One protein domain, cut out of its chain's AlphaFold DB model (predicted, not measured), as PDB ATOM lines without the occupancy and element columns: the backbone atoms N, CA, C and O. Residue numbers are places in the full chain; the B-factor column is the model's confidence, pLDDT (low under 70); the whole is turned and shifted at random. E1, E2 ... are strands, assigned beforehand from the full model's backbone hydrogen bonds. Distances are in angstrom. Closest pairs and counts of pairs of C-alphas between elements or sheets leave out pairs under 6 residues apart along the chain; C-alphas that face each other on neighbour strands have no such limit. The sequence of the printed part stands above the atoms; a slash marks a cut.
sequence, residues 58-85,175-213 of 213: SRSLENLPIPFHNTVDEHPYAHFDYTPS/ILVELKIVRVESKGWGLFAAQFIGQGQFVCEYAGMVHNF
ATOM      1  N   SER A  58     152.931 195.015 180.116       93.56
ATOM      2  CA  SER A  58     154.309 194.576 179.893       93.56
ATOM      3  C   SER A  58     154.972 195.279 178.709       93.56
ATOM      4  O   SER A  58     156.183 195.184 178.531       93.56
ATOM      5  N   ARG A  59     154.190 195.991 177.884       90.88
ATOM      6  CA  ARG A  59     154.655 196.639 176.650       90.88
ATOM      7  C   ARG A  59     155.407 195.664 175.727       90.88
ATOM      8  O   ARG A  59     156.360 196.061 175.061       90.88
ATOM      9  N   SER A  60     154.963 194.408 175.678       89.19
ATOM     10  CA  SER A  60     155.563 193.316 174.901       89.19
ATOM     11  C   SER A  60     156.980 192.922 175.337       89.19
ATOM     12  O   SER A  60     157.727 192.349 174.547       89.19
ATOM     13  N   LEU A  61     157.356 193.240 176.580       89.88
ATOM     14  CA  LEU A  61     158.604 192.781 177.201       89.88
ATOM     15  C   LEU A  61     158.465 191.394 177.843       89.88
ATOM     16  O   LEU A  61     159.476 190.775 178.163       89.88
ATOM     17  N   GLU A  62     157.236 190.907 178.012       92.88
ATOM     18  CA  GLU A  62     156.931 189.554 178.479       92.88
ATOM     19  C   GLU A  62     156.490 188.655 177.319       92.88
ATOM     20  O   GLU A  62     156.046 189.126 176.270       92.88
ATOM     21  N   ASN A  63     156.565 187.338 177.528       91.00
ATOM     22  CA  ASN A  63     156.125 186.345 176.540       91.00
ATOM     23  C   ASN A  63     154.605 186.364 176.314       91.00
ATOM     24  O   ASN A  63     154.129 186.015 175.234       91.00
ATOM     25  N   LEU A  64     153.848 186.738 177.348       94.44
ATOM     26  CA  LEU A  64     152.395 186.843 177.330       94.44
ATOM     27  C   LEU A  64     152.000 188.293 177.645       94.44
ATOM     28  O   LEU A  64     152.522 188.853 178.612       94.44
ATOM     29  N   PRO A  65     151.083 188.909 176.876       96.12
ATOM     30  CA  PRO A  65     150.619 190.258 177.172       96.12
ATOM     31  C   PRO A  65     149.848 190.283 178.495       96.12
ATOM     32  O   PRO A  65     149.129 189.340 178.826       96.12
ATOM     33  N   ILE A  66     149.942 191.400 179.217       97.38
ATOM     34  CA  ILE A  66     149.243 191.614 180.488       97.38
ATOM     35  C   ILE A  66     148.193 192.715 180.278       97.38
ATOM     36  O   ILE A  66     148.499 193.899 180.454       97.38
ATOM     37  N   PRO A  67     146.959 192.374 179.864       97.19
ATOM     38  CA  PRO A  67     145.944 193.362 179.529       97.19
ATOM     39  C   PRO A  67     145.351 194.064 180.750       97.19
ATOM     40  O   PRO A  67     145.262 193.508 181.850       97.19
ATOM     41  N   PHE A  68     144.873 195.286 180.520       96.56
ATOM     42  CA  PHE A  68     144.105 196.062 181.489       96.56
ATOM     43  C   PHE A  68     142.601 195.821 181.322       96.56
ATOM     44  O   PHE A  68     142.062 195.884 180.219       96.56
ATOM     45  N   HIS A  69     141.905 195.620 182.437       95.69
ATOM     46  CA  HIS A  69     140.453 195.507 182.511       95.69
ATOM     47  C   HIS A  69     139.911 196.511 183.527       95.69
ATOM     48  O   HIS A  69     140.113 196.365 184.734       95.69
ATOM     49  N   ASN A  70     139.194 197.523 183.042       95.56
ATOM     50  CA  ASN A  70     138.515 198.493 183.890       95.56
ATOM     51  C   ASN A  70     137.021 198.526 183.562       95.56
ATOM     52  O   ASN A  70     136.632 198.944 182.476       95.56
ATOM     53  N   THR A  71     136.196 198.056 184.497       94.81
ATOM     54  CA  THR A  71     134.726 198.134 184.433       94.81
ATOM     55  C   THR A  71     134.149 199.030 185.530       94.81
ATOM     56  O   THR A  71     132.941 199.018 185.746       94.81
ATOM     57  N   VAL A  72     135.005 199.737 186.275       95.69
ATOM     58  CA  VAL A  72     134.624 200.503 187.470       95.69
ATOM     59  C   VAL A  72     134.583 201.998 187.166       95.69
ATOM     60  O   VAL A  72     133.645 202.676 187.570       95.69
ATOM     61  N   ASP A  73     135.586 202.518 186.459       93.25
ATOM     62  CA  ASP A  73     135.708 203.941 186.152       93.25
ATOM     63  C   ASP A  73     136.398 204.179 184.794       93.25
ATOM     64  O   ASP A  73     136.792 203.242 184.101       93.25
ATOM     65  N   GLU A  74     136.528 205.448 184.398       92.81
ATOM     66  CA  GLU A  74     137.240 205.855 183.176       92.81
ATOM     67  C   GLU A  74     138.719 206.190 183.432       92.81
ATOM     68  O   GLU A  74     139.418 206.662 182.534       92.81
ATOM     69  N   HIS A  75     139.225 205.974 184.653       89.88
ATOM     70  CA  HIS A  75     140.598 206.337 184.977       89.88
ATOM     71  C   HIS A  75     141.565 205.315 184.360       89.88
ATOM     72  O   HIS A  75     141.485 204.119 184.664       89.88
ATOM     73  N   PRO A  76     142.511 205.749 183.508       90.00
ATOM     74  CA  PRO A  76     143.515 204.850 182.960       90.00
ATOM     75  C   PRO A  76     144.504 204.415 184.046       90.00
ATOM     76  O   PRO A  76     144.681 205.078 185.072       90.00
ATOM     77  N   TYR A  77     145.185 203.297 183.805       91.25
ATOM     78  CA  TYR A  77     146.298 202.882 184.652       91.25
ATOM     79  C   TYR A  77     147.417 203.936 184.597       91.25
ATOM     80  O   TYR A  77     147.688 204.512 183.540       91.25
ATOM     81  N   ALA A  78     148.056 204.209 185.735       91.19
ATOM     82  CA  ALA A  78     149.112 205.216 185.818       91.19
ATOM     83  C   ALA A  78     150.308 204.828 184.941       91.19
ATOM     84  O   ALA A  78     150.694 203.666 184.878       91.19
ATOM     85  N   HIS A  79     150.930 205.795 184.272       90.19
ATOM     86  CA  HIS A  79     152.122 205.512 183.483       90.19
ATOM     87  C   HIS A  79     153.299 205.107 184.384       90.19
ATOM     88  O   HIS A  79     153.620 205.809 185.339       90.19
ATOM     89  N   PHE A  80     153.958 204.003 184.041       90.94
ATOM     90  CA  PHE A  80     155.182 203.513 184.673       90.94
ATOM     91  C   PHE A  80     156.012 202.758 183.640       90.94
ATOM     92  O   PHE A  80     155.431 202.128 182.751       90.94
ATOM     93  N   ASP A  81     157.335 202.783 183.749       89.25
ATOM     94  CA  ASP A  81     158.202 201.989 182.881       89.25
ATOM     95  C   ASP A  81     158.329 200.564 183.408       89.25
ATOM     96  O   ASP A  81     158.857 200.319 184.492       89.25
ATOM     97  N   TYR A  82     157.778 199.627 182.637       92.00
ATOM     98  CA  TYR A  82     157.814 198.208 182.953       92.00
ATOM     99  C   TYR A  82     159.237 197.669 182.800       92.00
ATOM    100  O   TYR A  82     159.917 197.964 181.815       92.00
ATOM    101  N   THR A  83     159.656 196.835 183.749       90.38
ATOM    102  CA  THR A  83     160.887 196.049 183.668       90.38
ATOM    103  C   THR A  83     160.572 194.599 184.035       90.38
ATOM    104  O   THR A  83     159.937 194.382 185.068       90.38
ATOM    105  N   PRO A  84     160.989 193.608 183.227       89.06
ATOM    106  CA  PRO A  84     160.752 192.194 183.528       89.06
ATOM    107  C   PRO A  84     161.646 191.670 184.666       89.06
ATOM    108  O   PRO A  84     161.370 190.617 185.226       89.06
ATOM    109  N   SER A  85     162.717 192.395 185.017       85.75
ATOM    110  CA  SER A  85     163.677 192.006 186.058       85.75
ATOM    111  C   SER A  85     164.051 193.176 186.967       85.75
ATOM    112  O   SER A  85     163.882 194.346 186.605       85.75
ATOM    113  N   ILE A 175     157.385 185.244 182.777       90.69
ATOM    114  CA  ILE A 175     155.971 184.950 182.994       90.69
ATOM    115  C   ILE A 175     155.489 183.928 181.957       90.69
ATOM    116  O   ILE A 175     155.525 184.169 180.750       90.69
ATOM    117  N   LEU A 176     155.013 182.777 182.444       91.81
ATOM    118  CA  LEU A 176     154.444 181.690 181.629       91.81
ATOM    119  C   LEU A 176     152.949 181.448 181.891       91.81
ATOM    120  O   LEU A 176     152.361 180.538 181.312       91.81
ATOM    121  N   VAL A 177     152.347 182.224 182.792       95.19
ATOM    122  CA  VAL A 177     150.918 182.164 183.116       95.19
ATOM    123  C   VAL A 177     150.218 183.413 182.595       95.19
ATOM    124  O   VAL A 177     150.767 184.508 182.657       95.19
ATOM    125  N   GLU A 178     148.992 183.266 182.106       97.88
ATOM    126  CA  GLU A 178     148.171 184.399 181.693       97.88
ATOM    127  C   GLU A 178     147.747 185.227 182.915       97.88
ATOM    128  O   GLU A 178     147.092 184.735 183.845       97.88
ATOM    129  N   LEU A 179     148.109 186.510 182.896       98.06
ATOM    130  CA  LEU A 179     147.817 187.490 183.939       98.06
ATOM    131  C   LEU A 179     147.052 188.672 183.352       98.06
ATOM    132  O   LEU A 179     147.143 188.959 182.165       98.06
ATOM    133  N   LYS A 180     146.317 189.389 184.199       97.75
ATOM    134  CA  LYS A 180     145.608 190.615 183.826       97.75
ATOM    135  C   LYS A 180     145.587 191.616 184.970       97.75
ATOM    136  O   LYS A 180     145.511 191.234 186.138       97.75
ATOM    137  N   ILE A 181     145.601 192.898 184.632       97.31
ATOM    138  CA  ILE A 181     145.454 193.990 185.592       97.31
ATOM    139  C   ILE A 181     143.990 194.422 185.616       97.31
ATOM    140  O   ILE A 181     143.414 194.737 184.579       97.31
ATOM    141  N   VAL A 182     143.375 194.443 186.797       97.25
ATOM    142  CA  VAL A 182     141.945 194.725 186.973       97.25
ATOM    143  C   VAL A 182     141.751 195.903 187.918       97.25
ATOM    144  O   VAL A 182     142.371 195.964 188.983       97.25
ATOM    145  N   ARG A 183     140.866 196.832 187.547       96.81
ATOM    146  CA  ARG A 183     140.410 197.900 188.439       96.81
ATOM    147  C   ARG A 183     139.415 197.337 189.455       96.81
ATOM    148  O   ARG A 183     138.399 196.756 189.088       96.81
ATOM    149  N   VAL A 184     139.709 197.535 190.733       96.31
ATOM    150  CA  VAL A 184     138.918 197.108 191.889       96.31
ATOM    151  C   VAL A 184     138.507 198.343 192.682       96.31
ATOM    152  O   VAL A 184     139.359 199.103 193.139       96.31
ATOM    153  N   GLU A 185     137.203 198.507 192.896       93.62
ATOM    154  CA  GLU A 185     136.590 199.701 193.496       93.62
ATOM    155  C   GLU A 185     137.266 200.161 194.798       93.62
ATOM    156  O   GLU A 185     137.592 201.334 194.949       93.62
ATOM    157  N   SER A 186     137.565 199.236 195.714       93.62
ATOM    158  CA  SER A 186     138.102 199.574 197.037       93.62
ATOM    159  C   SER A 186     139.628 199.497 197.165       93.62
ATOM    160  O   SER A 186     140.170 199.931 198.179       93.62
ATOM    161  N   LYS A 187     140.333 198.886 196.202       94.00
ATOM    162  CA  LYS A 187     141.782 198.586 196.299       94.00
ATOM    163  C   LYS A 187     142.622 199.249 195.210       94.00
ATOM    164  O   LYS A 187     143.844 199.150 195.237       94.00
ATOM    165  N   GLY A 188     141.985 199.920 194.257       95.00
ATOM    166  CA  GLY A 188     142.669 200.481 193.106       95.00
ATOM    167  C   GLY A 188     142.923 199.417 192.044       95.00
ATOM    168  O   GLY A 188     141.998 198.730 191.632       95.00
ATOM    169  N   TRP A 189     144.151 199.293 191.552       95.94
ATOM    170  CA  TRP A 189     144.481 198.294 190.536       95.94
ATOM    171  C   TRP A 189     145.108 197.047 191.161       95.94
ATOM    172  O   TRP A 189     145.981 197.158 192.015       95.94
ATOM    173  N   GLY A 190     144.667 195.866 190.729       96.06
ATOM    174  CA  GLY A 190     145.188 194.582 191.195       96.06
ATOM    175  C   GLY A 190     145.596 193.668 190.045       96.06
ATOM    176  O   GLY A 190     145.035 193.748 188.955       96.06
ATOM    177  N   LEU A 191     146.556 192.784 190.306       96.75
ATOM    178  CA  LEU A 191     146.971 191.726 189.387       96.75
ATOM    179  C   LEU A 191     146.157 190.458 189.663       96.75
ATOM    180  O   LEU A 191     146.041 190.027 190.811       96.75
ATOM    181  N   PHE A 192     145.594 189.861 188.617       97.38
ATOM    182  CA  PHE A 192     144.768 188.660 188.695       97.38
ATOM    183  C   PHE A 192     145.249 187.612 187.697       97.38
ATOM    184  O   PHE A 192     145.705 187.944 186.603       97.38
ATOM    185  N   ALA A 193     145.066 186.339 188.044       97.69
ATOM    186  CA  ALA A 193     145.215 185.251 187.091       97.69
ATOM    187  C   ALA A 193     144.087 185.302 186.043       97.69
ATOM    188  O   ALA A 193     142.916 185.522 186.376       97.69
ATOM    189  N   ALA A 194     144.440 185.109 184.775       97.56
ATOM    190  CA  ALA A 194     143.492 184.919 183.678       97.56
ATOM    191  C   ALA A 194     143.292 183.432 183.327       97.56
ATOM    192  O   ALA A 194     142.346 183.093 182.623       97.56
ATOM    193  N   GLN A 195     144.106 182.553 183.916       97.38
ATOM    194  CA  GLN A 195     144.018 181.099 183.810       97.38
ATOM    195  C   GLN A 195     144.065 180.422 185.191       97.38
ATOM    196  O   GLN A 195     144.338 181.059 186.209       97.38
ATOM    197  N   PHE A 196     143.848 179.106 185.225       97.38
ATOM    198  CA  PHE A 196     144.161 178.298 186.404       97.38
ATOM    199  C   PHE A 196     145.684 178.227 186.620       97.38
ATOM    200  O   PHE A 196     146.441 178.016 185.670       97.38
ATOM    201  N   ILE A 197     146.116 178.386 187.873       96.44
ATOM    202  CA  ILE A 197     147.518 178.286 188.298       96.44
ATOM    203  C   ILE A 197     147.613 177.148 189.312       96.44
ATOM    204  O   ILE A 197     146.936 177.166 190.342       96.44
ATOM    205  N   GLY A 198     148.430 176.141 189.003       94.31
ATOM    206  CA  GLY A 198     148.625 174.987 189.873       94.31
ATOM    207  C   GLY A 198     149.386 175.342 191.152       94.31
ATOM    208  O   GLY A 198     150.180 176.283 191.187       94.31
ATOM    209  N   GLN A 199     149.186 174.558 192.211       90.62
ATOM    210  CA  GLN A 199     149.970 174.704 193.439       90.62
ATOM    211  C   GLN A 199     151.470 174.533 193.144       90.62
ATOM    212  O   GLN A 199     151.869 173.578 192.481       90.62
ATOM    213  N   GLY A 200     152.296 175.453 193.652       84.50
ATOM    214  CA  GLY A 200     153.750 175.442 193.448       84.50
ATOM    215  C   GLY A 200     154.206 175.949 192.076       84.50
ATOM    216  O   GLY A 200     155.404 175.952 191.803       84.50
ATOM    217  N   GLN A 201     153.286 176.388 191.213       88.81
ATOM    218  CA  GLN A 201     153.635 176.980 189.929       88.81
ATOM    219  C   GLN A 201     154.140 178.416 190.114       88.81
ATOM    220  O   GLN A 201     153.541 179.216 190.835       88.81
ATOM    221  N   PHE A 202     155.239 178.745 189.435       89.38
ATOM    222  CA  PHE A 202     155.766 180.105 189.384       89.38
ATOM    223  C   PHE A 202     154.787 181.052 188.669       89.38
ATOM    224  O   PHE A 202     154.172 180.673 187.670       89.38
ATOM    225  N   VAL A 203     154.657 182.279 189.186       93.12
ATOM    226  CA  VAL A 203     153.761 183.316 188.648       93.12
ATOM    227  C   VAL A 203     154.568 184.410 187.950       93.12
ATOM    228  O   VAL A 203     154.552 184.493 186.726       93.12
ATOM    229  N   CYS A 204     155.275 185.236 188.723       92.31
ATOM    230  CA  CYS A 204     156.126 186.312 188.226       92.31
ATOM    231  C   CYS A 204     157.128 186.757 189.305       92.31
ATOM    232  O   CYS A 204     156.951 186.468 190.493       92.31
ATOM    233  N   GLU A 205     158.168 187.479 188.892       90.31
ATOM    234  CA  GLU A 205     159.109 188.144 189.795       90.31
ATOM    235  C   GLU A 205     158.501 189.442 190.352       90.31
ATOM    236  O   GLU A 205     157.732 190.129 189.679       90.31
ATOM    237  N   TYR A 206     158.876 189.815 191.580       90.31
ATOM    238  CA  TYR A 206     158.695 191.186 192.055       90.31
ATOM    239  C   TYR A 206     159.828 192.062 191.500       90.31
ATOM    240  O   TYR A 206     160.874 192.236 192.133       90.31
ATOM    241  N   ALA A 207     159.639 192.548 190.274       90.25
ATOM    242  CA  ALA A 207     160.617 193.358 189.560       90.25
ATOM    243  C   ALA A 207     160.486 194.851 189.907       90.25
ATOM    244  O   ALA A 207     159.391 195.382 190.103       90.25
ATOM    245  N   GLY A 208     161.619 195.544 189.968       88.25
ATOM    246  CA  GLY A 208     161.674 196.969 190.279       88.25
ATOM    247  C   GLY A 208     163.094 197.445 190.553       88.25
ATOM    248  O   GLY A 208     164.049 196.672 190.477       88.25
ATOM    249  N   MET A 209     163.242 198.729 190.867       86.50
ATOM    250  CA  MET A 209     164.530 199.277 191.280       86.50
ATOM    251  C   MET A 209     164.826 198.889 192.728       86.50
ATOM    252  O   MET A 209     164.013 199.121 193.621       86.50
ATOM    253  N   VAL A 210     165.998 198.304 192.957       83.12
ATOM    254  CA  VAL A 210     166.487 198.007 194.302       83.12
ATOM    255  C   VAL A 210     167.127 199.272 194.866       83.12
ATOM    256  O   VAL A 210     167.959 199.904 194.218       83.12
ATOM    257  N   HIS A 211     166.754 199.639 196.087       77.44
ATOM    258  CA  HIS A 211     167.363 200.751 196.809       77.44
ATOM    259  C   HIS A 211     168.145 200.206 198.001       77.44
ATOM    260  O   HIS A 211     167.603 199.452 198.807       77.44
ATOM    261  N   ASN A 212     169.420 200.583 198.104       74.81
ATOM    262  CA  ASN A 212     170.196 200.346 199.318       74.81
ATOM    263  C   ASN A 212     169.761 201.397 200.348       74.81
ATOM    264  O   ASN A 212     169.816 202.591 200.043       74.81
ATOM    265  N   PHE A 213     169.310 200.950 201.519       56.34
ATOM    266  CA  PHE A 213     169.027 201.804 202.674       56.34
ATOM    267  C   PHE A 213     170.248 201.905 203.586       56.34
ATOM    268  O   PHE A 213     170.984 200.895 203.689       56.34
TER     269      PHE A 213
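Overview. This is residues 58 to 85 and 175 to 213 of the 213 residues of the protein "Pre-SET domain-containing protein" of Cephalotus follicularis (UniProt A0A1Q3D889). The domain has little regular structure: one small hairpin of two strands, E1 then E2, with long loop stretches about it. Residues 58 to 85 run past E1, where residues 68 to 69 pair with it, and residues 194 to 213 lead on from E2 to a far tail. The printed part has 67 residues, 12 of them in the two antiparallel strands, with no named helix; the class is all strand. It is only just loose, close to compact, with a radius of gyration of the C-alphas of 13.5 A, spanning 35 by 32 by 24 A.

Arrangement. E1, residues 179 to 184, and E2, residues 188 to 193, form a hairpin with a tight link, antiparallel at 148 degrees. N 182 and O 190 are within hydrogen-bond range at 2.8 A. Residues 68 to 69 pair with residues 181 to 182 of E1, parallel.

Along the chain. E1 is 15.3 A long from (147.817, 187.490, 183.939) at C-alpha 179. E2 is 16.6 A long and ends at C-alpha 193, (145.215, 185.251, 187.091).

Size, cuts and confidence. The C-alphas farthest apart, of Thr 71 and Phe 213, are 39.0 A apart. Residues 86 to 174 are not printed; C-alphas 85 and 175 are 10.9 A apart across the cut. Only residue 213 has pLDDT under 70.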